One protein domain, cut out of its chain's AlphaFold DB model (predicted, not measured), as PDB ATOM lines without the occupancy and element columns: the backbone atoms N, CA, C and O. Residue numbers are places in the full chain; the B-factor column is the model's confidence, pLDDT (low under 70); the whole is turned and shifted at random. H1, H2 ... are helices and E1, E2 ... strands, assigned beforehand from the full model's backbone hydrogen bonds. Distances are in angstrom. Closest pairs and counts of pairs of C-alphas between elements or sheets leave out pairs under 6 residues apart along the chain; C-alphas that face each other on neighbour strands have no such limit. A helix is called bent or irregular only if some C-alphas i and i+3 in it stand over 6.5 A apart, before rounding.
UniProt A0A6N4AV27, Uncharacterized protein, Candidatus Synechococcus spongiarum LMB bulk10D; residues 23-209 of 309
ATOM      1  N   ARG A  23     -18.029   4.046  84.153       87.38
ATOM      2  CA  ARG A  23     -16.693   3.470  83.952       87.38
ATOM      3  C   ARG A  23     -16.754   1.982  83.615       87.38
ATOM      4  O   ARG A  23     -16.076   1.534  82.697       87.38
ATOM      5  N   SER A  24     -17.561   1.201  84.329       86.56
ATOM      6  CA  SER A  24     -17.731  -0.227  84.046       86.56
ATOM      7  C   SER A  24     -18.409  -0.473  82.697       86.56
ATOM      8  O   SER A  24     -18.037  -1.424  82.012       86.56
ATOM      9  N   GLN A  25     -19.359   0.377  82.295       89.75
ATOM     10  CA  GLN A  25     -19.991   0.307  80.973       89.75
ATOM     11  C   GLN A  25     -18.973   0.581  79.856       89.75
ATOM     12  O   GLN A  25     -18.873  -0.210  78.920       89.75
ATOM     13  N   ILE A  26     -18.155   1.630  80.001       91.31
ATOM     14  CA  ILE A  26     -17.060   1.974  79.083       91.31
ATOM     15  C   ILE A  26     -16.069   0.812  78.959       91.31
ATOM     16  O   ILE A  26     -15.770   0.357  77.857       91.31
ATOM     17  N   MET A  27     -15.575   0.303  80.092       89.69
ATOM     18  CA  MET A  27     -14.589  -0.779  80.096       89.69
ATOM     19  C   MET A  27     -15.141  -2.054  79.454       89.69
ATOM     20  O   MET A  27     -14.413  -2.732  78.734       89.69
ATOM     21  N   ARG A  28     -16.421  -2.374  79.686       90.44
ATOM     22  CA  ARG A  28     -17.082  -3.524  79.058       90.44
ATOM     23  C   ARG A  28     -17.215  -3.338  77.549       90.44
ATOM     24  O   ARG A  28     -16.834  -4.234  76.808       90.44
ATOM     25  N   HIS A  29     -17.672  -2.168  77.104       91.81
ATOM     26  CA  HIS A  29     -17.801  -1.855  75.682       91.81
ATOM     27  C   HIS A  29     -16.467  -2.011  74.937       91.81
ATOM     28  O   HIS A  29     -16.419  -2.665  73.898       91.81
ATOM     29  N   LEU A  30     -15.373  -1.481  75.490       94.12
ATOM     30  CA  LEU A  30     -14.046  -1.585  74.875       94.12
ATOM     31  C   LEU A  30     -13.462  -3.002  74.959       94.12
ATOM     32  O   LEU A  30     -12.799  -3.460  74.034       94.12
ATOM     33  N   ALA A  31     -13.728  -3.741  76.038       93.25
ATOM     34  CA  ALA A  31     -13.318  -5.142  76.124       93.25
ATOM     35  C   ALA A  31     -14.000  -6.011  75.051       93.25
ATOM     36  O   ALA A  31     -13.388  -6.949  74.543       93.25
ATOM     37  N   GLU A  32     -15.249  -5.695  74.703       94.31
ATOM     38  CA  GLU A  32     -16.034  -6.421  73.700       94.31
ATOM     39  C   GLU A  32     -15.710  -5.996  72.257       94.31
ATOM     40  O   GLU A  32     -15.757  -6.838  71.360       94.31
ATOM     41  N   ASN A  33     -15.367  -4.724  72.025       93.75
ATOM     42  CA  ASN A  33     -15.266  -4.146  70.674       93.75
ATOM     43  C   ASN A  33     -13.854  -3.659  70.292       93.75
ATOM     44  O   ASN A  33     -13.612  -3.326  69.134       93.75
ATOM     45  N   GLY A  34     -12.900  -3.662  71.227       93.88
ATOM     46  CA  GLY A  34     -11.550  -3.138  71.030       93.88
ATOM     47  C   GLY A  34     -11.437  -1.652  71.378       93.88
ATOM     48  O   GLY A  34     -11.988  -1.184  72.370       93.88
ATOM     49  N   GLN A  35     -10.661  -0.908  70.588       94.88
ATOM     50  CA  GLN A  35     -10.551   0.548  70.741       94.88
ATOM     51  C   GLN A  35     -11.884   1.240  70.425       94.88
ATOM     52  O   GLN A  35     -12.747   0.668  69.760       94.88
ATOM     53  N   ALA A  36     -12.043   2.475  70.899       95.94
ATOM     54  CA  ALA A  36     -13.195   3.288  70.548       95.94
ATOM     55  C   ALA A  36     -13.184   3.575  69.038       95.94
ATOM     56  O   ALA A  36     -12.155   3.941  68.466       95.94
ATOM     57  N   ASP A  37     -14.337   3.399  68.402       95.75
ATOM     58  CA  ASP A  37     -14.541   3.675  66.990       95.75
ATOM     59  C   ASP A  37     -14.498   5.195  66.750       95.75
ATOM     60  O   ASP A  37     -15.343   5.927  67.277       95.75
ATOM     61  N   PRO A  38     -13.534   5.704  65.962       94.94
ATOM     62  CA  PRO A  38     -13.412   7.131  65.697       94.94
ATOM     63  C   PRO A  38     -14.589   7.726  64.909       94.94
ATOM     64  O   PRO A  38     -14.706   8.952  64.893       94.94
ATOM     65  N   ASP A  39     -15.419   6.901  64.264       94.38
ATOM     66  CA  ASP A  39     -16.573   7.340  63.470       94.38
ATOM     67  C   ASP A  39     -17.903   7.254  64.253       94.38
ATOM     68  O   ASP A  39     -18.953   7.675  63.759       94.38
ATOM     69  N   SER A  40     -17.866   6.752  65.491       95.62
ATOM     70  CA  SER A  40     -19.027   6.640  66.374       95.62
ATOM     71  C   SER A  40     -19.247   7.891  67.235       95.62
ATOM     72  O   SER A  40     -18.307   8.572  67.651       95.62
ATOM     73  N   LEU A  41     -20.517   8.165  67.555       95.31
ATOM     74  CA  LEU A  41     -20.909   9.165  68.550       95.31
ATOM     75  C   LEU A  41     -21.072   8.497  69.918       95.31
ATOM     76  O   LEU A  41     -21.966   7.672  70.110       95.31
ATOM     77  N   TYR A  42     -20.255   8.903  70.883       96.69
ATOM     78  CA  TYR A  42     -20.369   8.451  72.266       96.69
ATOM     79  C   TYR A  42     -21.214   9.438  73.059       96.69
ATOM     80  O   TYR A  42     -20.936  10.631  73.039       96.69
ATOM     81  N   VAL A  43     -22.233   8.966  73.774       95.50
ATOM     82  CA  VAL A  43     -23.053   9.811  74.652       95.50
ATOM     83  C   VAL A  43     -22.872   9.329  76.077       95.50
ATOM     84  O   VAL A  43     -23.147   8.168  76.378       95.50
ATOM     85  N   ILE A  44     -22.405  10.214  76.951       94.62
ATOM     86  CA  ILE A  44     -22.238   9.923  78.369       94.62
ATOM     87  C   ILE A  44     -23.100  10.900  79.158       94.62
ATOM     88  O   ILE A  44     -23.031  12.108  78.930       94.62
ATOM     89  N   TRP A  45     -23.868  10.376  80.112       94.12
ATOM     90  CA  TRP A  45     -24.630  11.161  81.078       94.12
ATOM     91  C   TRP A  45     -24.587  10.480  82.445       94.12
ATOM     92  O   TRP A  45     -24.961   9.310  82.570       94.12
ATOM     93  N   GLY A  46     -24.136  11.189  83.475       91.56
ATOM     94  CA  GLY A  46     -24.057  10.656  84.833       91.56
ATOM     95  C   GLY A  46     -23.727  11.710  85.880       91.56
ATOM     96  O   GLY A  46     -23.561  12.883  85.557       91.56
ATOM     97  N   GLY A  47     -23.668  11.278  87.139       91.00
ATOM     98  CA  GLY A  47     -23.324  12.103  88.299       91.00
ATOM     99  C   GLY A  47     -24.424  12.118  89.357       91.00
ATOM    100  O   GLY A  47     -24.148  12.050  90.552       91.00
ATOM    101  N   SER A  48     -25.694  12.168  88.940       91.06
ATOM    102  CA  SER A  48     -26.836  12.257  89.866       91.06
ATOM    103  C   SER A  48     -26.886  11.089  90.865       91.06
ATOM    104  O   SER A  48     -27.258  11.280  92.022       91.06
ATOM    105  N   ASN A  49     -26.513   9.879  90.433       86.94
ATOM    106  CA  ASN A  49     -26.515   8.681  91.278       86.94
ATOM    107  C   ASN A  49     -25.334   8.631  92.251       86.94
ATOM    108  O   ASN A  49     -25.467   8.032  93.318       86.94
ATOM    109  N   ASP A  50     -24.222   9.299  91.939       90.19
ATOM    110  CA  ASP A  50     -23.078   9.416  92.843       90.19
ATOM    111  C   ASP A  50     -23.470  10.144  94.135       90.19
ATOM    112  O   ASP A  50     -22.972   9.807  95.206       90.19
ATOM    113  N   LEU A  51     -24.438  11.069  94.065       90.69
ATOM    114  CA  LEU A  51     -24.941  11.793  95.234       90.69
ATOM    115  C   LEU A  51     -25.652  10.893  96.257       90.69
ATOM    116  O   LEU A  51     -25.889  11.349  97.366       90.69
ATOM    117  N   ASN A  52     -26.041   9.660  95.899       86.94
ATOM    118  CA  ASN A  52     -26.711   8.686  96.774       86.94
ATOM    119  C   ASN A  52     -27.867   9.277  97.619       86.94
ATOM    120  O   ASN A  52     -28.040   8.976  98.803       86.94
ATOM    121  N   LEU A  53     -28.645  10.184  97.031       86.56
ATOM    122  CA  LEU A  53     -29.748  10.847  97.729       86.56
ATOM    123  C   LEU A  53     -31.011   9.983  97.741       86.56
ATOM    124  O   LEU A  53     -31.783  10.029  98.693       86.56
ATOM    125  N   VAL A  54     -31.203   9.180  96.695       79.94
ATOM    126  CA  VAL A  54     -32.422   8.417  96.395       79.94
ATOM    127  C   VAL A  54     -32.073   6.970  96.028       79.94
ATOM    128  O   VAL A  54     -30.944   6.697  95.625       79.94
ATOM    129  N   GLY A  55     -33.032   6.049  96.155       73.38
ATOM    130  CA  GLY A  55     -32.826   4.596  96.021       73.38
ATOM    131  C   GLY A  55     -32.764   3.871  97.377       73.38
ATOM    132  O   GLY A  55     -32.886   4.537  98.406       73.38
ATOM    133  N   PRO A  56     -32.579   2.537  97.413       70.88
ATOM    134  CA  PRO A  56     -32.663   1.720  98.636       70.88
ATOM    135  C   PRO A  56     -31.761   2.179  99.788       70.88
ATOM    136  O   PRO A  56     -32.102   2.019 100.956       70.88
ATOM    137  N   ARG A  57     -30.618   2.796  99.466       75.12
ATOM    138  CA  ARG A  57     -29.653   3.346 100.437       75.12
ATOM    139  C   ARG A  57     -29.545   4.871 100.400       75.12
ATOM    140  O   ARG A  57     -28.577   5.437 100.913       75.12
ATOM    141  N   GLY A  58     -30.512   5.526  99.765       83.50
ATOM    142  CA  GLY A  58     -30.552   6.972  99.616       83.50
ATOM    143  C   GLY A  58     -30.878   7.672 100.931       83.50
ATOM    144  O   GLY A  58     -31.785   7.257 101.655       83.50
ATOM    145  N   SER A  59     -30.178   8.762 101.252       90.44
ATOM    146  CA  SER A  59     -30.439   9.477 102.509       90.44
ATOM    147  C   SER A  59     -31.817  10.142 102.556       90.44
ATOM    148  O   SER A  59     -32.437  10.159 103.615       90.44
ATOM    149  N   LEU A  60     -32.322  10.656 101.429       90.12
ATOM    150  CA  LEU A  60     -33.680  11.203 101.346       90.12
ATOM    151  C   LEU A  60     -34.726  10.088 101.364       90.12
ATOM    152  O   LEU A  60     -35.756  10.249 102.011       90.12
ATOM    153  N   THR A  61     -34.436   8.942 100.735       85.19
ATOM    154  CA  THR A  61     -35.291   7.748 100.821       85.19
ATOM    155  C   THR A  61     -35.520   7.338 102.272       85.19
ATOM    156  O   THR A  61     -36.655   7.102 102.671       85.19
ATOM    157  N   ALA A  62     -34.454   7.287 103.074       87.62
ATOM    158  CA  ALA A  62     -34.548   6.894 104.475       87.62
ATOM    159  C   ALA A  62     -35.351   7.892 105.321       87.62
ATOM    160  O   ALA A  62     -36.084   7.474 106.216       87.62
ATOM    161  N   VAL A  63     -35.231   9.200 105.046       90.56
ATOM    162  CA  VAL A  63     -36.064  10.221 105.708       90.56
ATOM    163  C   VAL A  63     -37.524  10.038 105.326       90.56
ATOM    164  O   VAL A  63     -38.366  10.035 106.218       90.56
ATOM    165  N   GLY A  64     -37.801   9.824 104.035       86.19
ATOM    166  CA  GLY A  64     -39.113   9.434 103.530       86.19
ATOM    167  C   GLY A  64     -39.682   8.282 104.343       86.19
ATOM    168  O   GLY A  64     -40.538   8.517 105.182       86.19
ATOM    169  N   GLN A  65     -39.081   7.095 104.228       84.25
ATOM    170  CA  GLN A  65     -39.501   5.873 104.926       84.25
ATOM    171  C   GLN A  65     -39.726   6.061 106.435       84.25
ATOM    172  O   GLN A  65     -40.651   5.497 107.018       84.25
ATOM    173  N   ALA A  66     -38.876   6.838 107.108       87.94
ATOM    174  CA  ALA A  66     -39.026   7.103 108.531       87.94
ATOM    175  C   ALA A  66     -40.278   7.929 108.861       87.94
ATOM    176  O   ALA A  66     -40.926   7.694 109.889       87.94
ATOM    177  N   LEU A  67     -40.611   8.887 107.999       85.00
ATOM    178  CA  LEU A  67     -41.838   9.659 108.084       85.00
ATOM    179  C   LEU A  67     -43.065   8.780 107.757       85.00
ATOM    180  O   LEU A  67     -44.061   8.914 108.470       85.00
ATOM    181  N   ASP A  68     -42.978   7.825 106.810       78.94
ATOM    182  CA  ASP A  68     -44.034   6.821 106.529       78.94
ATOM    183  C   ASP A  68     -44.432   6.076 107.802       78.94
ATOM    184  O   ASP A  68     -45.606   5.904 108.131       78.94
ATOM    185  N   LEU A  69     -43.408   5.611 108.522       83.56
ATOM    186  CA  LEU A  69     -43.556   4.812 109.729       83.56
ATOM    187  C   LEU A  69     -44.126   5.631 110.893       83.56
ATOM    188  O   LEU A  69     -44.559   5.053 111.891       83.56
ATOM    189  N   GLY A  70     -44.079   6.966 110.811       77.06
ATOM    190  CA  GLY A  70     -44.531   7.875 111.862       77.06
ATOM    191  C   GLY A  70     -43.748   7.753 113.175       77.06
ATOM    192  O   GLY A  70     -44.232   8.192 114.218       77.06
ATOM    193  N   SER A  71     -42.557   7.142 113.155       87.06
ATOM    194  CA  SER A  71     -41.746   6.884 114.349       87.06
ATOM    195  C   SER A  71     -40.777   8.042 114.623       87.06
ATOM    196  O   SER A  71     -39.839   8.247 113.849       87.06
ATOM    197  N   PRO A  72     -40.909   8.774 115.750       93.31
ATOM    198  CA  PRO A  72     -40.020   9.895 116.059       93.31
ATOM    199  C   PRO A  72     -38.539   9.508 116.172       93.31
ATOM    200  O   PRO A  72     -37.667  10.330 115.901       93.31
ATOM    201  N   SER A  73     -38.225   8.276 116.588       95.62
ATOM    202  CA  SER A  73     -36.833   7.811 116.627       95.62
ATOM    203  C   SER A  73     -36.294   7.553 115.222       95.62
ATOM    204  O   SER A  73     -35.209   8.023 114.910       95.62
ATOM    205  N   ALA A  74     -37.079   6.911 114.349       93.81
ATOM    206  CA  ALA A  74     -36.674   6.678 112.963       93.81
ATOM    207  C   ALA A  74     -36.460   7.999 112.206       93.81
ATOM    208  O   ALA A  74     -35.486   8.141 111.469       93.81
ATOM    209  N   VAL A  75     -37.337   8.991 112.418       94.31
ATOM    210  CA  VAL A  75     -37.205  10.324 111.803       94.31
ATOM    211  C   VAL A  75     -35.933  11.014 112.290       94.31
ATOM    212  O   VAL A  75     -35.174  11.543 111.490       94.31
ATOM    213  N   ARG A  76     -35.650  10.965 113.595       96.94
ATOM    214  CA  ARG A  76     -34.411  11.521 114.151       96.94
ATOM    215  C   ARG A  76     -33.173  10.885 113.518       96.94
ATOM    216  O   ARG A  76     -32.283  11.604 113.071       96.94
ATOM    217  N   ASP A  77     -33.120   9.558 113.483       96.94
ATOM    218  CA  ASP A  77     -31.944   8.821 113.016       96.94
ATOM    219  C   ASP A  77     -31.699   9.045 111.515       96.94
ATOM    220  O   ASP A  77     -30.572   9.322 111.099       96.94
ATOM    221  N   SER A  78     -32.759   9.007 110.701       95.25
ATOM    222  CA  SER A  78     -32.680   9.262 109.257       95.25
ATOM    223  C   SER A  78     -32.305  10.712 108.928       95.25
ATOM    224  O   SER A  78     -31.493  10.941 108.034       95.25
ATOM    225  N   VAL A  79     -32.810  11.697 109.677       96.44
ATOM    226  CA  VAL A  79     -32.437  13.110 109.494       96.44
ATOM    227  C   VAL A  79     -30.990  13.372 109.922       96.44
ATOM    228  O   VAL A  79     -30.276  14.099 109.234       96.44
ATOM    229  N   HIS A  80     -30.496  12.739 110.993       96.62
ATOM    230  CA  HIS A  80     -29.066  12.797 111.323       96.62
ATOM    231  C   HIS A  80     -28.199  12.149 110.240       96.62
ATOM    232  O   HIS A  80     -27.135  12.672 109.910       96.62
ATOM    233  N   MET A  81     -28.648  11.036 109.653       94.81
ATOM    234  CA  MET A  81     -27.968  10.437 108.508       94.81
ATOM    235  C   MET A  81     -27.933  11.399 107.312       94.81
ATOM    236  O   MET A  81     -26.880  11.544 106.692       94.81
ATOM    237  N   LEU A  82     -29.037  12.098 107.023       96.00
ATOM    238  CA  LEU A  82     -29.094  13.123 105.979       96.00
ATOM    239  C   LEU A  82     -28.115  14.277 106.248       96.00
ATOM    240  O   LEU A  82     -27.341  14.624 105.362       96.00
ATOM    241  N   SER A  83     -28.088  14.819 107.466       97.12
ATOM    242  CA  SER A  83     -27.158  15.889 107.865       97.12
ATOM    243  C   SER A  83     -25.683  15.463 107.734       97.12
ATOM    244  O   SER A  83     -24.851  16.170 107.154       97.12
ATOM    245  N   ASN A  84     -25.352  14.241 108.166       95.00
ATOM    246  CA  ASN A  84     -24.015  13.668 107.972       95.00
ATOM    247  C   ASN A  84     -23.668  13.498 106.485       95.00
ATOM    248  O   ASN A  84     -22.516  13.689 106.081       95.00
ATOM    249  N   HIS A  85     -24.655  13.139 105.663       94.56
ATOM    250  CA  HIS A  85     -24.475  13.020 104.224       94.56
ATOM    251  C   HIS A  85     -24.224  14.388 103.576       94.56
ATOM    252  O   HIS A  85     -23.270  14.530 102.814       94.56
ATOM    253  N   PHE A  86     -24.990  15.415 103.953       95.62
ATOM    254  CA  PHE A  86     -24.804  16.799 103.503       95.62
ATOM    255  C   PHE A  86     -23.402  17.326 103.795       95.62
ATOM    256  O   PHE A  86     -22.781  17.928 102.922       95.62
ATOM    257  N   SER A  87     -22.846  16.992 104.961       94.38
ATOM    258  CA  SER A  87     -21.464  17.338 105.323       94.38
ATOM    259  C   SER A  87     -20.401  16.741 104.382       94.38
ATOM    260  O   SER A  87     -19.269  17.218 104.348       94.38
ATOM    261  N   ASN A  88     -20.738  15.698 103.612       91.25
ATOM    262  CA  ASN A  88     -19.849  15.048 102.644       91.25
ATOM    263  C   ASN A  88     -20.229  15.313 101.179       91.25
ATOM    264  O   ASN A  88     -19.478  14.918 100.286       91.25
ATOM    265  N   LEU A  89     -21.363  15.967 100.923       92.19
ATOM    266  CA  LEU A  89     -21.982  16.030  99.600       92.19
ATOM    267  C   LEU A  89     -21.096  16.739  98.562       92.19
ATOM    268  O   LEU A  89     -20.907  16.215  97.467       92.19
ATOM    269  N   SER A  90     -20.464  17.849  98.950       94.19
ATOM    270  CA  SER A  90     -19.486  18.576  98.125       94.19
ATOM    271  C   SER A  90     -18.310  17.688  97.702       94.19
ATOM    272  O   SER A  90     -17.968  17.581  96.524       94.19
ATOM    273  N   ARG A  91     -17.732  16.932  98.645       93.12
ATOM    274  CA  ARG A  91     -16.640  15.993  98.353       93.12
ATOM    275  C   ARG A  91     -17.081  14.886  97.393       93.12
ATOM    276  O   ARG A  91     -16.318  14.547  96.494       93.12
ATOM    277  N   ILE A  92     -18.272  14.320  97.595       91.50
ATOM    278  CA  ILE A  92     -18.840  13.278  96.727       91.50
ATOM    279  C   ILE A  92     -19.014  13.817  95.303       91.50
ATOM    280  O   ILE A  92     -18.511  13.221  94.354       91.50
ATOM    281  N   SER A  93     -19.657  14.980  95.177       93.44
ATOM    282  CA  SER A  93     -19.878  15.671  93.906       93.44
ATOM    283  C   SER A  93     -18.565  15.947  93.165       93.44
ATOM    284  O   SER A  93     -18.404  15.575  92.002       93.44
ATOM    285  N   LYS A  94     -17.577  16.508  93.867       94.81
ATOM    286  CA  LYS A  94     -16.250  16.780  93.315       94.81
ATOM    287  C   LYS A  94     -15.555  15.524  92.800       94.81
ATOM    288  O   LYS A  94     -14.958  15.562  91.725       94.81
ATOM    289  N   THR A  95     -15.603  14.424  93.551       92.56
ATOM    290  CA  THR A  95     -15.038  13.145  93.100       92.56
ATOM    291  C   THR A  95     -15.733  12.658  91.832       92.56
ATOM    292  O   THR A  95     -15.044  12.341  90.866       92.56
ATOM    293  N   ALA A  96     -17.065  12.686  91.790       92.56
ATOM    294  CA  ALA A  96     -17.820  12.261  90.615       92.56
ATOM    295  C   ALA A  96     -17.486  13.105  89.370       92.56
ATOM    296  O   ALA A  96     -17.287  12.553  88.291       92.56
ATOM    297  N   ALA A  97     -17.357  14.429  89.508       95.25
ATOM    298  CA  ALA A  97     -17.009  15.311  88.392       95.25
ATOM    299  C   ALA A  97     -15.596  15.043  87.844       95.25
ATOM    300  O   ALA A  97     -15.390  14.999  86.630       95.25
ATOM    301  N   LEU A  98     -14.618  14.822  88.732       94.44
ATOM    302  CA  LEU A  98     -13.249  14.478  88.335       94.44
ATOM    303  C   LEU A  98     -13.190  13.112  87.642       94.44
ATOM    304  O   LEU A  98     -12.585  12.998  86.577       94.44
ATOM    305  N   ASP A  99     -13.880  12.110  88.186       92.69
ATOM    306  CA  ASP A  99     -13.972  10.781  87.577       92.69
ATOM    307  C   ASP A  99     -14.656  10.836  86.202       92.69
ATOM    308  O   ASP A  99     -14.313  10.059  85.306       92.69
ATOM    309  N   TYR A 100     -15.601  11.762  86.006       94.50
ATOM    310  CA  TYR A 100     -16.257  11.974  84.716       94.50
ATOM    311  C   TYR A 100     -15.252  12.459  83.670       94.50
ATOM    312  O   TYR A 100     -15.135  11.881  82.589       94.50
ATOM    313  N   LEU A 101     -14.470  13.483  84.016       95.44
ATOM    314  CA  LEU A 101     -13.418  14.026  83.159       95.44
ATOM    315  C   LEU A 101     -12.356  12.974  82.829       95.44
ATOM    316  O   LEU A 101     -11.927  12.866  81.678       95.44
ATOM    317  N   GLU A 102     -11.954  12.164  83.811       93.44
ATOM    318  CA  GLU A 102     -11.017  11.059  83.595       93.44
ATOM    319  C   GLU A 102     -11.569  10.015  82.620       93.44
ATOM    320  O   GLU A 102     -10.835   9.534  81.754       93.44
ATOM    321  N   GLN A 103     -12.860   9.696  82.706       92.69
ATOM    322  CA  GLN A 103     -13.514   8.758  81.793       92.69
ATOM    323  C   GLN A 103     -13.632   9.303  80.371       92.69
ATOM    324  O   GLN A 103     -13.387   8.559  79.420       92.69
ATOM    325  N   ILE A 104     -13.945  10.591  80.210       95.12
ATOM    326  CA  ILE A 104     -13.980  11.248  78.896       95.12
ATOM    327  C   ILE A 104     -12.582  11.220  78.272       95.12
ATOM    328  O   ILE A 104     -12.415  10.757  77.143       95.12
ATOM    329  N   LYS A 105     -11.557  11.620  79.036       95.06
ATOM    330  CA  LYS A 105     -10.157  11.571  78.595       95.06
ATOM    331  C   LYS A 105      -9.720  10.155  78.236       95.06
ATOM    332  O   LYS A 105      -8.998   9.944  77.263       95.06
ATOM    333  N   PHE A 106     -10.139   9.169  79.023       93.88
ATOM    334  CA  PHE A 106      -9.870   7.771  78.727       93.88
ATOM    335  C   PHE A 106     -10.497   7.358  77.391       93.88
ATOM    336  O   PHE A 106      -9.791   6.779  76.572       93.88
ATOM    337  N   LEU A 107     -11.758   7.712  77.119       94.88
ATOM    338  CA  LEU A 107     -12.403   7.438  75.830       94.88
ATOM    339  C   LEU A 107     -11.657   8.077  74.650       94.88
ATOM    340  O   LEU A 107     -11.440   7.411  73.637       94.88
ATOM    341  N   GLN A 108     -11.224   9.335  74.790       95.12
ATOM    342  CA  GLN A 108     -10.421  10.025  73.771       95.12
ATOM    343  C   GLN A 108      -9.111   9.276  73.496       95.12
ATOM    344  O   GLN A 108      -8.786   8.991  72.345       95.12
ATOM    345  N   ASN A 109      -8.404   8.847  74.549       94.75
ATOM    346  CA  ASN A 109      -7.185   8.038  74.425       94.75
ATOM    347  C   ASN A 109      -7.428   6.669  73.771       94.75
ATOM    348  O   ASN A 109      -6.491   6.065  73.252       94.75
ATOM    349  N   GLN A 110      -8.660   6.162  73.823       95.94
ATOM    350  CA  GLN A 110      -9.062   4.926  73.154       95.94
ATOM    351  C   GLN A 110      -9.501   5.147  71.703       95.94
ATOM    352  O   GLN A 110      -9.789   4.162  71.038       95.94
ATOM    353  N   GLY A 111      -9.528   6.387  71.200       95.38
ATOM    354  CA  GLY A 111      -9.812   6.704  69.796       95.38
ATOM    355  C   GLY A 111     -11.121   7.454  69.545       95.38
ATOM    356  O   GLY A 111     -11.375   7.836  68.402       95.38
ATOM    357  N   ALA A 112     -11.933   7.709  70.577       96.44
ATOM    358  CA  ALA A 112     -13.194   8.428  70.418       96.44
ATOM    359  C   ALA A 112     -12.942   9.875  69.960       96.44
ATOM    360  O   ALA A 112     -12.197  10.615  70.603       96.44
ATOM    361  N   LYS A 113     -13.593  10.286  68.864       94.00
ATOM    362  CA  LYS A 113     -13.467  11.643  68.299       94.00
ATOM    363  C   LYS A 113     -14.683  12.535  68.526       94.00
ATOM    364  O   LYS A 113     -14.569  13.746  68.363       94.00
ATOM    365  N   ALA A 114     -15.832  11.951  68.857       94.88
ATOM    366  CA  ALA A 114     -17.073  12.672  69.100       94.88
ATOM    367  C   ALA A 114     -17.731  12.141  70.378       94.88
ATOM    368  O   ALA A 114     -18.197  11.000  70.421       94.88
ATOM    369  N   ILE A 115     -17.747  12.967  71.424       96.31
ATOM    370  CA  ILE A 115     -18.288  12.614  72.738       96.31
ATOM    371  C   ILE A 115     -19.279  13.694  73.174       96.31
ATOM    372  O   ILE A 115     -18.898  14.833  73.423       96.31
ATOM    373  N   VAL A 116     -20.551  13.334  73.294       96.69
ATOM    374  CA  VAL A 116     -21.579  14.162  73.924       96.69
ATOM    375  C   VAL A 116     -21.528  13.933  75.427       96.69
ATOM    376  O   VAL A 116     -21.620  12.796  75.893       96.69
ATOM    377  N   VAL A 117     -21.396  15.020  76.177       96.12
ATOM    378  CA  VAL A 117     -21.327  15.012  77.637       96.12
ATOM    379  C   VAL A 117     -22.461  15.870  78.168       96.12
ATOM    380  O   VAL A 117     -22.562  17.047  77.833       96.12
ATOM    381  N   LEU A 118     -23.322  15.273  78.984       97.19
ATOM    382  CA  LEU A 118     -24.447  15.955  79.609       97.19
ATOM    383  C   LEU A 118     -24.076  16.287  81.056       97.19
ATOM    384  O   LEU A 118     -23.648  15.401  81.800       97.19
ATOM    385  N   ASN A 119     -24.243  17.548  81.454       96.69
ATOM    386  CA  ASN A 119     -24.015  17.951  82.839       96.69
ATOM    387  C   ASN A 119     -25.134  17.434  83.773       96.69
ATOM    388  O   ASN A 119     -26.121  16.815  83.346       96.69
ATOM    389  N   MET A 120     -24.949  17.625  85.079       96.69
ATOM    390  CA  MET A 120     -25.914  17.181  86.074       96.69
ATOM    391  C   MET A 120     -27.146  18.106  86.051       96.69
ATOM    392  O   MET A 120     -26.989  19.324  86.170       96.69
ATOM    393  N   PRO A 121     -28.373  17.562  85.927       96.56
ATOM    394  CA  PRO A 121     -29.598  18.358  86.014       96.56
ATOM    395  C   PRO A 121     -29.777  18.942  87.429       96.56
ATOM    396  O   PRO A 121     -29.146  18.456  88.371       96.56
ATOM    397  N   PRO A 122     -30.669  19.930  87.634       96.62
ATOM    398  CA  PRO A 122     -30.909  20.528  88.944       96.62
ATOM    399  C   PRO A 122     -31.673  19.546  89.846       96.62
ATOM    400  O   PRO A 122     -32.897  19.607  89.974       96.62
ATOM    401  N   VAL A 123     -30.948  18.613  90.472       95.00
ATOM    402  CA  VAL A 123     -31.482  17.503  91.284       95.00
ATOM    403  C   VAL A 123     -32.476  17.982  92.346       95.00
ATOM    404  O   VAL A 123     -33.461  17.293  92.610       95.00
ATOM    405  N   GLY A 124     -32.283  19.185  92.893       94.81
ATOM    406  CA  GLY A 124     -33.190  19.819  93.848       94.81
ATOM    407  C   GLY A 124     -34.623  20.038  93.346       94.81
ATOM    408  O   GLY A 124     -35.528  20.158  94.174       94.81
ATOM    409  N   LEU A 125     -34.868  20.059  92.025       94.88
ATOM    410  CA  LEU A 125     -36.221  20.207  91.467       94.88
ATOM    411  C   LEU A 125     -37.017  18.897  91.436       94.88
ATOM    412  O   LEU A 125     -38.212  18.950  91.152       94.88
ATOM    413  N   ALA A 126     -36.386  17.746  91.693       91.38
ATOM    414  CA  ALA A 126     -37.047  16.448  91.610       91.38
ATOM    415  C   ALA A 126     -38.190  16.366  92.639       91.38
ATOM    416  O   ALA A 126     -37.974  16.783  93.782       91.38
ATOM    417  N   PRO A 127     -39.367  15.808  92.290       90.00
ATOM    418  CA  PRO A 127     -40.519  15.792  93.190       90.00
ATOM    419  C   PRO A 127     -40.204  15.197  94.566       90.00
ATOM    420  O   PRO A 127     -40.517  15.814  95.578       90.00
ATOM    421  N   GLY A 128     -39.472  14.078  94.620       85.25
ATOM    422  CA  GLY A 128     -39.099  13.451  95.891       85.25
ATOM    423  C   GLY A 128     -38.143  14.297  96.739       85.25
ATOM    424  O   GLY A 128     -38.215  14.273  97.963       85.25
ATOM    425  N   VAL A 129     -37.268  15.090  96.111       91.44
ATOM    426  CA  VAL A 129     -36.375  16.009  96.838       91.44
ATOM    427  C   VAL A 129     -37.167  17.191  97.388       91.44
ATOM    428  O   VAL A 129     -37.018  17.534  98.561       91.44
ATOM    429  N   ARG A 130     -38.046  17.776  96.564       91.06
ATOM    430  CA  ARG A 130     -38.928  18.883  96.962       91.06
ATOM    431  C   ARG A 130     -39.849  18.490  98.104       91.06
ATOM    432  O   ARG A 130     -40.038  19.281  99.016       91.06
ATOM    433  N   GLU A 131     -40.398  17.282  98.069       86.94
ATOM    434  CA  GLU A 131     -41.293  16.795  99.113       86.94
ATOM    435  C   GLU A 131     -40.577  16.669 100.463       86.94
ATOM    436  O   GLU A 131     -41.073  17.185 101.462       86.94
ATOM    437  N   ILE A 132     -39.380  16.071 100.505       90.44
ATOM    438  CA  ILE A 132     -38.591  16.025 101.748       90.44
ATOM    439  C   ILE A 132     -38.183  17.429 102.196       90.44
ATOM    440  O   ILE A 132     -38.251  17.727 103.389       90.44
ATOM    441  N   SER A 133     -37.794  18.299 101.261       94.25
ATOM    442  CA  SER A 133     -37.493  19.696 101.573       94.25
ATOM    443  C   SER A 133     -38.694  20.383 102.226       94.25
ATOM    444  O   SER A 133     -38.536  21.015 103.263       94.25
ATOM    445  N   GLU A 134     -39.893  20.208 101.670       91.56
ATOM    446  CA  GLU A 134     -41.131  20.789 102.189       91.56
ATOM    447  C   GLU A 134     -41.466  20.253 103.582       91.56
ATOM    448  O   GLU A 134     -41.775  21.037 104.471       91.56
ATOM    449  N   VAL A 135     -41.345  18.943 103.822       90.19
ATOM    450  CA  VAL A 135     -41.622  18.361 105.147       90.19
ATOM    451  C   VAL A 135     -40.635  18.855 106.207       90.19
ATOM    452  O   VAL A 135     -41.019  19.052 107.360       90.19
ATOM    453  N   LEU A 136     -39.365  19.057 105.855       92.25
ATOM    454  CA  LEU A 136     -38.375  19.563 106.807       92.25
ATOM    455  C   LEU A 136     -38.532  21.067 107.068       92.25
ATOM    456  O   LEU A 136     -38.322  21.506 108.199       92.25
ATOM    457  N   SER A 137     -38.955  21.847 106.071       94.19
ATOM    458  CA  SER A 137     -39.255  23.274 106.237       94.19
ATOM    459  C   SER A 137     -40.597  23.518 106.944       94.19
ATOM    460  O   SER A 137     -40.695  24.428 107.767       94.19
ATOM    461  N   ASN A 138     -41.608  22.694 106.663       92.12
ATOM    462  CA  ASN A 138     -42.987  22.804 107.143       92.12
ATOM    463  C   ASN A 138     -43.462  21.458 107.730       92.12
ATOM    464  O   ASN A 138     -44.253  20.736 107.113       92.12
ATOM    465  N   PRO A 139     -42.983  21.089 108.932       90.00
ATOM    466  CA  PRO A 139     -43.244  19.771 109.493       90.00
ATOM    467  C   PRO A 139     -44.711  19.559 109.884       90.00
ATOM    468  O   PRO A 139     -45.375  20.487 110.355       90.00
ATOM    469  N   PRO A 140     -45.225  18.317 109.783       87.56
ATOM    470  CA  PRO A 140     -46.554  17.993 110.281       87.56
ATOM    471  C   PRO A 140     -46.619  18.201 111.800       87.56
ATOM    472  O   PRO A 140     -45.661  17.910 112.518       87.56
ATOM    473  N   THR A 141     -47.779  18.623 112.315       91.44
ATOM    474  CA  THR A 141     -47.977  18.969 113.738       91.44
ATOM    475  C   THR A 141     -47.542  17.863 114.707       91.44
ATOM    476  O   THR A 141     -47.053  18.142 115.799       91.44
ATOM    477  N   SER A 142     -47.673  16.590 114.318       89.50
ATOM    478  CA  SER A 142     -47.241  15.442 115.130       89.50
ATOM    479  C   SER A 142     -45.720  15.344 115.316       89.50
ATOM    480  O   SER A 142     -45.270  14.757 116.300       89.50
ATOM    481  N   LEU A 143     -44.930  15.910 114.399       91.25
ATOM    482  CA  LEU A 143     -43.464  15.861 114.398       91.25
ATOM    483  C   LEU A 143     -42.807  17.242 114.510       91.25
ATOM    484  O   LEU A 143     -41.586  17.306 114.630       91.25
ATOM    485  N   GLU A 144     -43.585  18.324 114.535       93.62
ATOM    486  CA  GLU A 144     -43.119  19.716 114.552       93.62
ATOM    487  C   GLU A 144     -42.002  19.946 115.579       93.62
ATOM    488  O   GLU A 144     -40.886  20.307 115.225       93.62
ATOM    489  N   THR A 145     -42.229  19.597 116.850       96.56
ATOM    490  CA  THR A 145     -41.216  19.787 117.911       96.56
ATOM    491  C   THR A 145     -39.921  19.002 117.658       96.56
ATOM    492  O   THR A 145     -38.847  19.389 118.123       96.56
ATOM    493  N   LEU A 146     -39.998  17.844 116.999       96.50
ATOM    494  CA  LEU A 146     -38.816  17.048 116.675       96.50
ATOM    495  C   LEU A 146     -38.070  17.651 115.484       96.50
ATOM    496  O   LEU A 146     -36.883  17.934 115.612       96.50
ATOM    497  N   ILE A 147     -38.758  17.852 114.359       95.62
ATOM    498  CA  ILE A 147     -38.146  18.316 113.112       95.62
ATOM    499  C   ILE A 147     -37.601  19.734 113.282       95.62
ATOM    500  O   ILE A 147     -36.454  19.974 112.924       95.62
ATOM    501  N   SER A 148     -38.331  20.640 113.940       96.69
ATOM    502  CA  SER A 148     -37.832  21.997 114.198       96.69
ATOM    503  C   SER A 148     -36.559  22.012 115.049       96.69
ATOM    504  O   SER A 148     -35.711  22.873 114.845       96.69
ATOM    505  N   ARG A 149     -36.381  21.051 115.972       97.44
ATOM    506  CA  ARG A 149     -35.118  20.909 116.720       97.44
ATOM    507  C   ARG A 149     -33.984  20.417 115.826       97.44
ATOM    508  O   ARG A 149     -32.909  20.999 115.850       97.44
ATOM    509  N   LEU A 150     -34.238  19.401 115.006       96.94
ATOM    510  CA  LEU A 150     -33.237  18.871 114.075       96.94
ATOM    511  C   LEU A 150     -32.783  19.938 113.068       96.94
ATOM    512  O   LEU A 150     -31.590  20.110 112.857       96.94
ATOM    513  N   VAL A 151     -33.720  20.711 112.518       97.06
ATOM    514  CA  VAL A 151     -33.428  21.841 111.619       97.06
ATOM    515  C   VAL A 151     -32.706  22.980 112.348       97.06
ATOM    516  O   VAL A 151     -31.906  23.685 111.743       97.06
ATOM    517  N   SER A 152     -32.943  23.177 113.650       96.88
ATOM    518  CA  SER A 152     -32.164  24.150 114.429       96.88
ATOM    519  C   SER A 152     -30.727  23.692 114.699       96.88
ATOM    520  O   SER A 152     -29.842  24.539 114.801       96.88
ATOM    521  N   ASP A 153     -30.498  22.376 114.785       96.56
ATOM    522  CA  ASP A 153     -29.163  21.790 114.950       96.56
ATOM    523  C   ASP A 153     -28.362  21.830 113.633       96.56
ATOM    524  O   ASP A 153     -27.146  22.016 113.658       96.56
ATOM    525  N   ASP A 154     -29.039  21.709 112.483       96.56
ATOM    526  CA  ASP A 154     -28.464  21.874 111.142       96.56
ATOM    527  C   ASP A 154     -29.419  22.648 110.218       96.56
ATOM    528  O   ASP A 154     -30.382  22.106 109.666       96.56
ATOM    529  N   SER A 155     -29.117  23.932 110.004       94.06
ATOM    530  CA  SER A 155     -29.953  24.837 109.208       94.06
ATOM    531  C   SER A 155     -30.031  24.468 107.724       94.06
ATOM    532  O   SER A 155     -30.959  24.916 107.042       94.06
ATOM    533  N   ASN A 156     -29.120  23.631 107.212       95.50
ATOM    534  CA  ASN A 156     -29.172  23.149 105.830       95.50
ATOM    535  C   ASN A 156     -30.391  22.247 105.590       95.50
ATOM    536  O   ASN A 156     -30.929  22.213 104.483       95.50
ATOM    537  N   LEU A 157     -30.885  21.576 106.636       95.62
ATOM    538  CA  LEU A 157     -32.088  20.744 106.574       95.62
ATOM    539  C   LEU A 157     -33.356  21.553 106.264       95.62
ATOM    540  O   LEU A 157     -34.314  20.995 105.745       95.62
ATOM    541  N   GLY A 158     -33.368  22.863 106.531       94.50
ATOM    542  CA  GLY A 158     -34.493  23.744 106.194       94.50
ATOM    543  C   GLY A 158     -34.520  24.208 104.732       94.50
ATOM    544  O   GLY A 158     -35.401  24.984 104.366       94.50
ATOM    545  N   ARG A 159     -33.539  23.794 103.918       95.12
ATOM    546  CA  ARG A 159     -33.345  24.223 102.522       95.12
ATOM    547  C   ARG A 159     -32.777  23.104 101.642       95.12
ATOM    548  O   ARG A 159     -31.891  23.346 100.830       95.12
ATOM    549  N   VAL A 160     -33.256  21.872 101.823       96.94
ATOM    550  CA  VAL A 160     -32.706  20.663 101.178       96.94
ATOM    551  C   VAL A 160     -32.555  20.802  99.662       96.94
ATOM    552  O   VAL A 160     -31.475  20.517  99.142       96.94
ATOM    553  N   SER A 161     -33.599  21.245  98.952       96.31
ATOM    554  CA  SER A 161     -33.551  21.396  97.488       96.31
ATOM    555  C   SER A 161     -32.447  22.355  97.036       96.31
ATOM    556  O   SER A 161     -31.652  22.003  96.161       96.31
ATOM    557  N   ASP A 162     -32.372  23.535  97.654       97.25
ATOM    558  CA  ASP A 162     -31.372  24.554  97.320       97.25
ATOM    559  C   ASP A 162     -29.971  24.084  97.710       97.25
ATOM    560  O   ASP A 162     -29.043  24.163  96.909       97.25
ATOM    561  N   PHE A 163     -29.828  23.498  98.901       97.81
ATOM    562  CA  PHE A 163     -28.556  22.997  99.406       97.81
ATOM    563  C   PHE A 163     -27.941  21.952  98.468       97.81
ATOM    564  O   PHE A 163     -26.749  22.035  98.175       97.81
ATOM    565  N   ILE A 164     -28.739  20.998  97.971       97.81
ATOM    566  CA  ILE A 164     -28.283  19.980  97.011       97.81
ATOM    567  C   ILE A 164     -27.822  20.630  95.704       97.81
ATOM    568  O   ILE A 164     -26.769  20.269  95.177       97.81
ATOM    569  N   ASN A 165     -28.584  21.587  95.174       97.81
ATOM    570  CA  ASN A 165     -28.199  22.267  93.941       97.81
ATOM    571  C   ASN A 165     -26.905  23.074  94.131       97.81
ATOM    572  O   ASN A 165     -25.979  22.938  93.340       97.81
ATOM    573  N   GLU A 166     -26.799  23.853  95.205       96.75
ATOM    574  CA  GLU A 166     -25.648  24.718  95.485       96.75
ATOM    575  C   GLU A 166     -24.369  23.928  95.804       96.75
ATOM    576  O   GLU A 166     -23.306  24.240  95.272       96.75
ATOM    577  N   ASN A 167     -24.467  22.898  96.651       95.94
ATOM    578  CA  ASN A 167     -23.312  22.205  97.241       95.94
ATOM    579  C   ASN A 167     -23.016  20.850  96.588       95.94
ATOM    580  O   ASN A 167     -22.143  20.120  97.053       95.94
ATOM    581  N   ALA A 168     -23.765  20.481  95.549       95.94
ATOM    582  CA  ALA A 168     -23.522  19.264  94.791       95.94
ATOM    583  C   ALA A 168     -23.597  19.530  93.292       95.94
ATOM    584  O   ALA A 168     -22.590  19.389  92.605       95.94
ATOM    585  N   VAL A 169     -24.761  19.938  92.788       97.69
ATOM    586  CA  VAL A 169     -25.002  20.049  91.341       97.69
ATOM    587  C   VAL A 169     -24.131  21.137  90.714       97.69
ATOM    588  O   VAL A 169     -23.411  20.877  89.755       97.69
ATOM    589  N   ASN A 170     -24.142  22.340  91.286       97.88
ATOM    590  CA  ASN A 170     -23.386  23.478  90.773       97.88
ATOM    591  C   ASN A 170     -21.876  23.242  90.892       97.88
ATOM    592  O   ASN A 170     -21.135  23.568  89.970       97.88
ATOM    593  N   GLU A 171     -21.417  22.624  91.986       96.75
ATOM    594  CA  GLU A 171     -20.008  22.247  92.140       96.75
ATOM    595  C   GLU A 171     -19.580  21.217  91.085       96.75
ATOM    596  O   GLU A 171     -18.546  21.396  90.437       96.75
ATOM    597  N   PHE A 172     -20.392  20.178  90.859       97.50
ATOM    598  CA  PHE A 172     -20.140  19.174  89.826       97.50
ATOM    599  C   PHE A 172     -20.043  19.825  88.446       97.50
ATOM    600  O   PHE A 172     -19.073  19.611  87.719       97.50
ATOM    601  N   ASN A 173     -21.047  20.633  88.100       98.12
ATOM    602  CA  ASN A 173     -21.159  21.267  86.793       98.12
ATOM    603  C   ASN A 173     -20.015  22.257  86.556       98.12
ATOM    604  O   ASN A 173     -19.447  22.257  85.466       98.12
ATOM    605  N   GLN A 174     -19.609  23.030  87.570       97.88
ATOM    606  CA  GLN A 174     -18.471  23.942  87.453       97.88
ATOM    607  C   GLN A 174     -17.158  23.184  87.217       97.88
ATOM    608  O   GLN A 174     -16.403  23.537  86.315       97.88
ATOM    609  N   ILE A 175     -16.894  22.115  87.980       97.19
ATOM    610  CA  ILE A 175     -15.689  21.290  87.792       97.19
ATOM    611  C   ILE A 175     -15.685  20.654  86.401       97.19
ATOM    612  O   ILE A 175     -14.637  20.610  85.753       97.19
ATOM    613  N   LEU A 176     -16.840  20.162  85.947       96.31
ATOM    614  CA  LEU A 176     -16.985  19.571  84.627       96.31
ATOM    615  C   LEU A 176     -16.668  20.603  83.539       96.31
ATOM    616  O   LEU A 176     -15.806  20.335  82.709       96.31
ATOM    617  N   VAL A 177     -17.274  21.793  83.575       94.88
ATOM    618  CA  VAL A 177     -17.003  22.880  82.615       94.88
ATOM    619  C   VAL A 177     -15.517  23.259  82.610       94.88
ATOM    620  O   VAL A 177     -14.874  23.180  81.562       94.88
ATOM    621  N   ASP A 178     -14.933  23.547  83.777       95.94
ATOM    622  CA  ASP A 178     -13.515  23.919  83.919       95.94
ATOM    623  C   ASP A 178     -12.548  22.813  83.460       95.94
ATOM    624  O   ASP A 178     -11.366  23.055  83.179       95.94
ATOM    625  N   GLY A 179     -12.994  21.560  83.514       95.75
ATOM    626  CA  GLY A 179     -12.225  20.391  83.122       95.75
ATOM    627  C   GLY A 179     -12.314  20.100  81.631       95.75
ATOM    628  O   GLY A 179     -11.296  19.767  81.027       95.75
ATOM    629  N   LEU A 180     -13.500  20.256  81.038       93.75
ATOM    630  CA  LEU A 180     -13.742  20.025  79.616       93.75
ATOM    631  C   LEU A 180     -12.895  20.955  78.739       93.75
ATOM    632  O   LEU A 180     -12.369  20.505  77.726       93.75
ATOM    633  N   GLU A 181     -12.665  22.201  79.166       89.81
ATOM    634  CA  GLU A 181     -11.761  23.145  78.479       89.81
ATOM    635  C   GLU A 181     -10.308  22.648  78.369       89.81
ATOM    636  O   GLU A 181      -9.537  23.136  77.542       89.81
ATOM    637  N   LYS A 182      -9.913  21.691  79.215       90.94
ATOM    638  CA  LYS A 182      -8.550  21.142  79.289       90.94
ATOM    639  C   LYS A 182      -8.412  19.795  78.579       90.94
ATOM    640  O   LYS A 182      -7.315  19.230  78.586       90.94
ATOM    641  N   LEU A 183      -9.504  19.248  78.045       88.00
ATOM    642  CA  LEU A 183      -9.500  17.999  77.288       88.00
ATOM    643  C   LEU A 183      -9.191  18.250  75.808       88.00
ATOM    644  O   LEU A 183      -9.224  19.383  75.327       88.00
ATOM    645  N   ASP A 184      -8.877  17.174  75.086       76.44
ATOM    646  CA  ASP A 184      -8.689  17.242  73.638       76.44
ATOM    647  C   ASP A 184     -10.015  17.596  72.934       76.44
ATOM    648  O   ASP A 184     -11.099  17.570  73.523       76.44
ATOM    649  N   HIS A 185      -9.941  17.919  71.643       78.12
ATOM    650  CA  HIS A 185     -11.104  18.274  70.826       78.12
ATOM    651  C   HIS A 185     -12.169  17.159  70.763       78.12
ATOM    652  O   HIS A 185     -11.909  15.992  71.054       78.12
ATOM    653  N   GLY A 186     -13.371  17.517  70.300       85.00
ATOM    654  CA  GLY A 186     -14.424  16.542  69.992       85.00
ATOM    655  C   GLY A 186     -15.425  16.287  71.117       85.00
ATOM    656  O   GLY A 186     -16.270  15.402  70.985       85.00
ATOM    657  N   VAL A 187     -15.368  17.063  72.202       93.38
ATOM    658  CA  VAL A 187     -16.413  17.057  73.230       93.38
ATOM    659  C   VAL A 187     -17.511  18.060  72.880       93.38
ATOM    660  O   VAL A 187     -17.236  19.221  72.582       93.38
ATOM    661  N   ILE A 188     -18.761  17.604  72.942       94.31
ATOM    662  CA  ILE A 188     -19.974  18.407  72.787       94.31
ATOM    663  C   ILE A 188     -20.675  18.426  74.147       94.31
ATOM    664  O   ILE A 188     -21.292  17.438  74.549       94.31
ATOM    665  N   ALA A 189     -20.545  19.534  74.871       94.62
ATOM    666  CA  ALA A 189     -21.192  19.711  76.166       94.62
ATOM    667  C   ALA A 189     -22.668  20.100  75.991       94.62
ATOM    668  O   ALA A 189     -22.999  20.956  75.170       94.62
ATOM    669  N   ILE A 190     -23.544  19.474  76.773       96.69
ATOM    670  CA  ILE A 190     -24.982  19.739  76.803       96.69
ATOM    671  C   ILE A 190     -25.348  20.226  78.199       96.69
ATOM    672  O   ILE A 190     -25.149  19.508  79.185       96.69
ATOM    673  N   ASP A 191     -25.904  21.433  78.258       96.50
ATOM    674  CA  ASP A 191     -26.346  22.040  79.505       96.50
ATOM    675  C   ASP A 191     -27.776  21.611  79.849       96.50
ATOM    676  O   ASP A 191     -28.771  22.226  79.462       96.50
ATOM    677  N   VAL A 192     -27.875  20.481  80.540       97.25
ATOM    678  CA  VAL A 192     -29.135  19.972  81.080       97.25
ATOM    679  C   VAL A 192     -29.585  20.817  82.267       97.25
ATOM    680  O   VAL A 192     -30.789  20.958  82.485       97.25
ATOM    681  N   TYR A 193     -28.640  21.371  83.031       97.38
ATOM    682  CA  TYR A 193     -28.945  22.227  84.168       97.38
ATOM    683  C   TYR A 193     -29.764  23.441  83.737       97.38
ATOM    684  O   TYR A 193     -30.908  23.585  84.170       97.38
ATOM    685  N   ASP A 194     -29.217  24.242  82.825       97.00
ATOM    686  CA  ASP A 194     -29.867  25.458  82.344       97.00
ATOM    687  C   ASP A 194     -31.172  25.146  81.607       97.00
ATOM    688  O   ASP A 194     -32.174  25.816  81.846       97.00
ATOM    689  N   LEU A 195     -31.233  24.062  80.820       97.50
ATOM    690  CA  LEU A 195     -32.486  23.630  80.184       97.50
ATOM    691  C   LEU A 195     -33.613  23.424  81.210       97.50
ATOM    692  O   LEU A 195     -34.744  23.866  81.005       97.50
ATOM    693  N   PHE A 196     -33.334  22.713  82.304       97.38
ATOM    694  CA  PHE A 196     -34.348  22.446  83.324       97.38
ATOM    695  C   PHE A 196     -34.670  23.689  84.157       97.38
ATOM    696  O   PHE A 196     -35.810  23.822  84.605       97.38
ATOM    697  N   GLN A 197     -33.714  24.602  84.341       97.25
ATOM    698  CA  GLN A 197     -33.963  25.898  84.973       97.25
ATOM    699  C   GLN A 197     -34.874  26.773  84.101       97.25
ATOM    700  O   GLN A 197     -35.838  27.337  84.615       97.25
ATOM    701  N   ASP A 198     -34.645  26.825  82.788       97.69
ATOM    702  CA  ASP A 198     -35.504  27.541  81.839       97.69
ATOM    703  C   ASP A 198     -36.928  26.974  81.832       97.69
ATOM    704  O   ASP A 198     -37.899  27.725  81.948       97.69
ATOM    705  N   ILE A 199     -37.064  25.643  81.801       98.06
ATOM    706  CA  ILE A 199     -38.365  24.972  81.923       98.06
ATOM    707  C   ILE A 199     -39.045  25.317  83.254       98.06
ATOM    708  O   ILE A 199     -40.253  25.538  83.290       98.06
ATOM    709  N   ALA A 200     -38.300  25.345  84.361       96.69
ATOM    710  CA  ALA A 200     -38.865  25.675  85.665       96.69
ATOM    711  C   ALA A 200     -39.323  27.142  85.755       96.69
ATOM    712  O   ALA A 200     -40.277  27.431  86.479       96.69
ATOM    713  N   ASN A 201     -38.665  28.042  85.021       97.75
ATOM    714  CA  ASN A 201     -38.982  29.469  84.980       97.75
ATOM    715  C   ASN A 201     -40.177  29.795  84.071       97.75
ATOM    716  O   ASN A 201     -40.930  30.718  84.381       97.75
ATOM    717  N   ASP A 202     -40.365  29.057  82.974       97.81
ATOM    718  CA  ASP A 202     -41.466  29.270  82.024       97.81
ATOM    719  C   ASP A 202     -42.064  27.944  81.508       97.81
ATOM    720  O   ASP A 202     -41.955  27.611  80.325       97.81
ATOM    721  N   PRO A 203     -42.707  27.144  82.377       98.00
ATOM    722  CA  PRO A 203     -43.121  25.782  82.035       98.00
ATOM    723  C   PRO A 203     -44.146  25.712  80.900       98.00
ATOM    724  O   PRO A 203     -44.129  24.761  80.112       98.00
ATOM    725  N   GLU A 204     -45.020  26.716  80.780       97.44
ATOM    726  CA  GLU A 204     -46.082  26.740  79.770       97.44
ATOM    727  C   GLU A 204     -45.520  26.863  78.348       97.44
ATOM    728  O   GLU A 204     -46.028  26.199  77.439       97.44
ATOM    729  N   SER A 205     -44.432  27.620  78.153       97.25
ATOM    730  CA  SER A 205     -43.747  27.736  76.854       97.25
ATOM    731  C   SER A 205     -43.147  26.415  76.366       97.25
ATOM    732  O   SER A 205     -43.025  26.199  75.160       97.25
ATOM    733  N   TYR A 206     -42.838  25.497  77.287       97.62
ATOM    734  CA  TYR A 206     -42.378  24.138  76.980       97.62
ATOM    735  C   TYR A 206     -43.520  23.106  76.969       97.62
ATOM    736  O   TYR A 206     -43.286  21.924  76.718       97.62
ATOM    737  N   GLY A 207     -44.767  23.533  77.204       97.06
ATOM    738  CA  GLY A 207     -45.956  22.678  77.190       97.06
ATOM    739  C   GLY A 207     -46.226  21.921  78.495       97.06
ATOM    740  O   GLY A 207     -47.133  21.081  78.533       97.06
ATOM    741  N   PHE A 208     -45.487  22.213  79.567       98.19
ATOM    742  CA  PHE A 208     -45.700  21.584  80.866       98.19
ATOM    743  C   PHE A 208     -46.826  22.264  81.642       98.19
ATOM    744  O   PHE A 208     -46.907  23.484  81.738       98.19
ATOM    745  N   LYS A 209     -47.686  21.440  82.238       96.44
ATOM    746  CA  LYS A 209     -48.744  21.854  83.170       96.44
ATOM    747  C   LYS A 209     -48.395  21.526  84.617       96.44
ATOM    748  O   LYS A 209     -48.911  22.165  85.525       96.44
TER     749      LYS A 209
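This is residues 23 to 209 of the 309 residues of an uncharacterized protein of Candidatus Synechococcus spongiarum LMB bulk10D (UniProt A0A6N4AV27). A long, narrow body has a small three-stranded sheet and H1 at one end, a group of helices H2, H3a, H4 and H5 at the other, and two long helices, H3b and H6, side by side between them. H3b and H6 also cover one face of the sheet, making two layers, and beyond the last strand come H7 and H8, which touch no helix. The printed part has 187 residues, in the order H1 E1 H2 H3 E2 H4 H5 H6 E3 H7 H8, with a parallel sheet E1 E2 E3; the class is mostly helix. It is only just loose, close to compact, with a radius of gyration of the C-alphas of 19.4 A and spans of 61 by 39 by 26 A.

H1, residues 23 to 33, is close to but not clearly touching H3b, residues 90 to 109, with the closest C-alphas, Arg 23 and Gln 103, 6.5 A apart. E1, residues 41 to 45, is parallel to E2, residues 114 to 118, with N 42 and O 114 at 3.0 A. E2 is parallel to E3, residues 187 to 190, with N 188 and O 115 at 2.8 A. H2, residues 59 to 68, and H3a, residues 72 to 87, form a helical hairpin, their closest C-alphas, Ala 66 and Val 75, 4.9 A apart. H3, residues 72 to 109, was assigned by its hydrogen bonds as one helix but is bent, C-alphas 87 and 90 being 7.6 A apart; its arms H3a and H3b stand at a steep tilt of 52 degrees. H3b is on the sheet at a height of 10.4 A, over E2, along the strands at 6 degrees to E2 on the local plane. The unit E1, H2, H3, E2, two parallel strands with helices between, has a right-handed crossover; E2, H4, residues 127 to 137, H5, residues 144 to 153, H6, residues 155 to 180, and E3 make another such unit. H6 touches H3b at a shallow tilt of 23 degrees, the same way, closest at the C-alphas of Ala 97 and Phe 172, 5.2 A. H6 is irregular, C-alphas 158 and 161 being 9.1 A apart, with a kink of 71 degrees near residue 162. With residues 157 to 161 alone it touches H4, closest at the C-alphas of Ser 137 and Gly 158, 4.8 A; H5 and H6 only just touch, only at the corner, with 3 pairs of C-alphas within 8 A. H3a, H5 and H6 form a bundle, a group of helices. H7, residues 192 to 201, is near H6, and close to but not clearly touching H8, residues 203 to 206. Every O i to N i+4 pair is within hydrogen-bond range in H1, H2, H3a, H3b, H4 and H7, with 5 of 6 in H5 and 16 of 22 in H6; H8 is too short for such a pair.

H1 begins at C-alpha 23 (-16.693, 3.470, 83.952). H3a is 22.7 A long, H3b 28.7 A and H6 34.1 A, H6 ending at C-alpha 180 (-13.742, 20.025, 79.616). H8 ends at C-alpha 206 (-42.378, 24.138, 76.980).

The two C-alphas farthest apart, Asp 39 and Thr 145, are 61.0 A apart. The printed part has no cut, and the link from E1 to H2, 13 residues, is long. The mean pLDDT of the printed part is 93.1, and no printed residue is under 70.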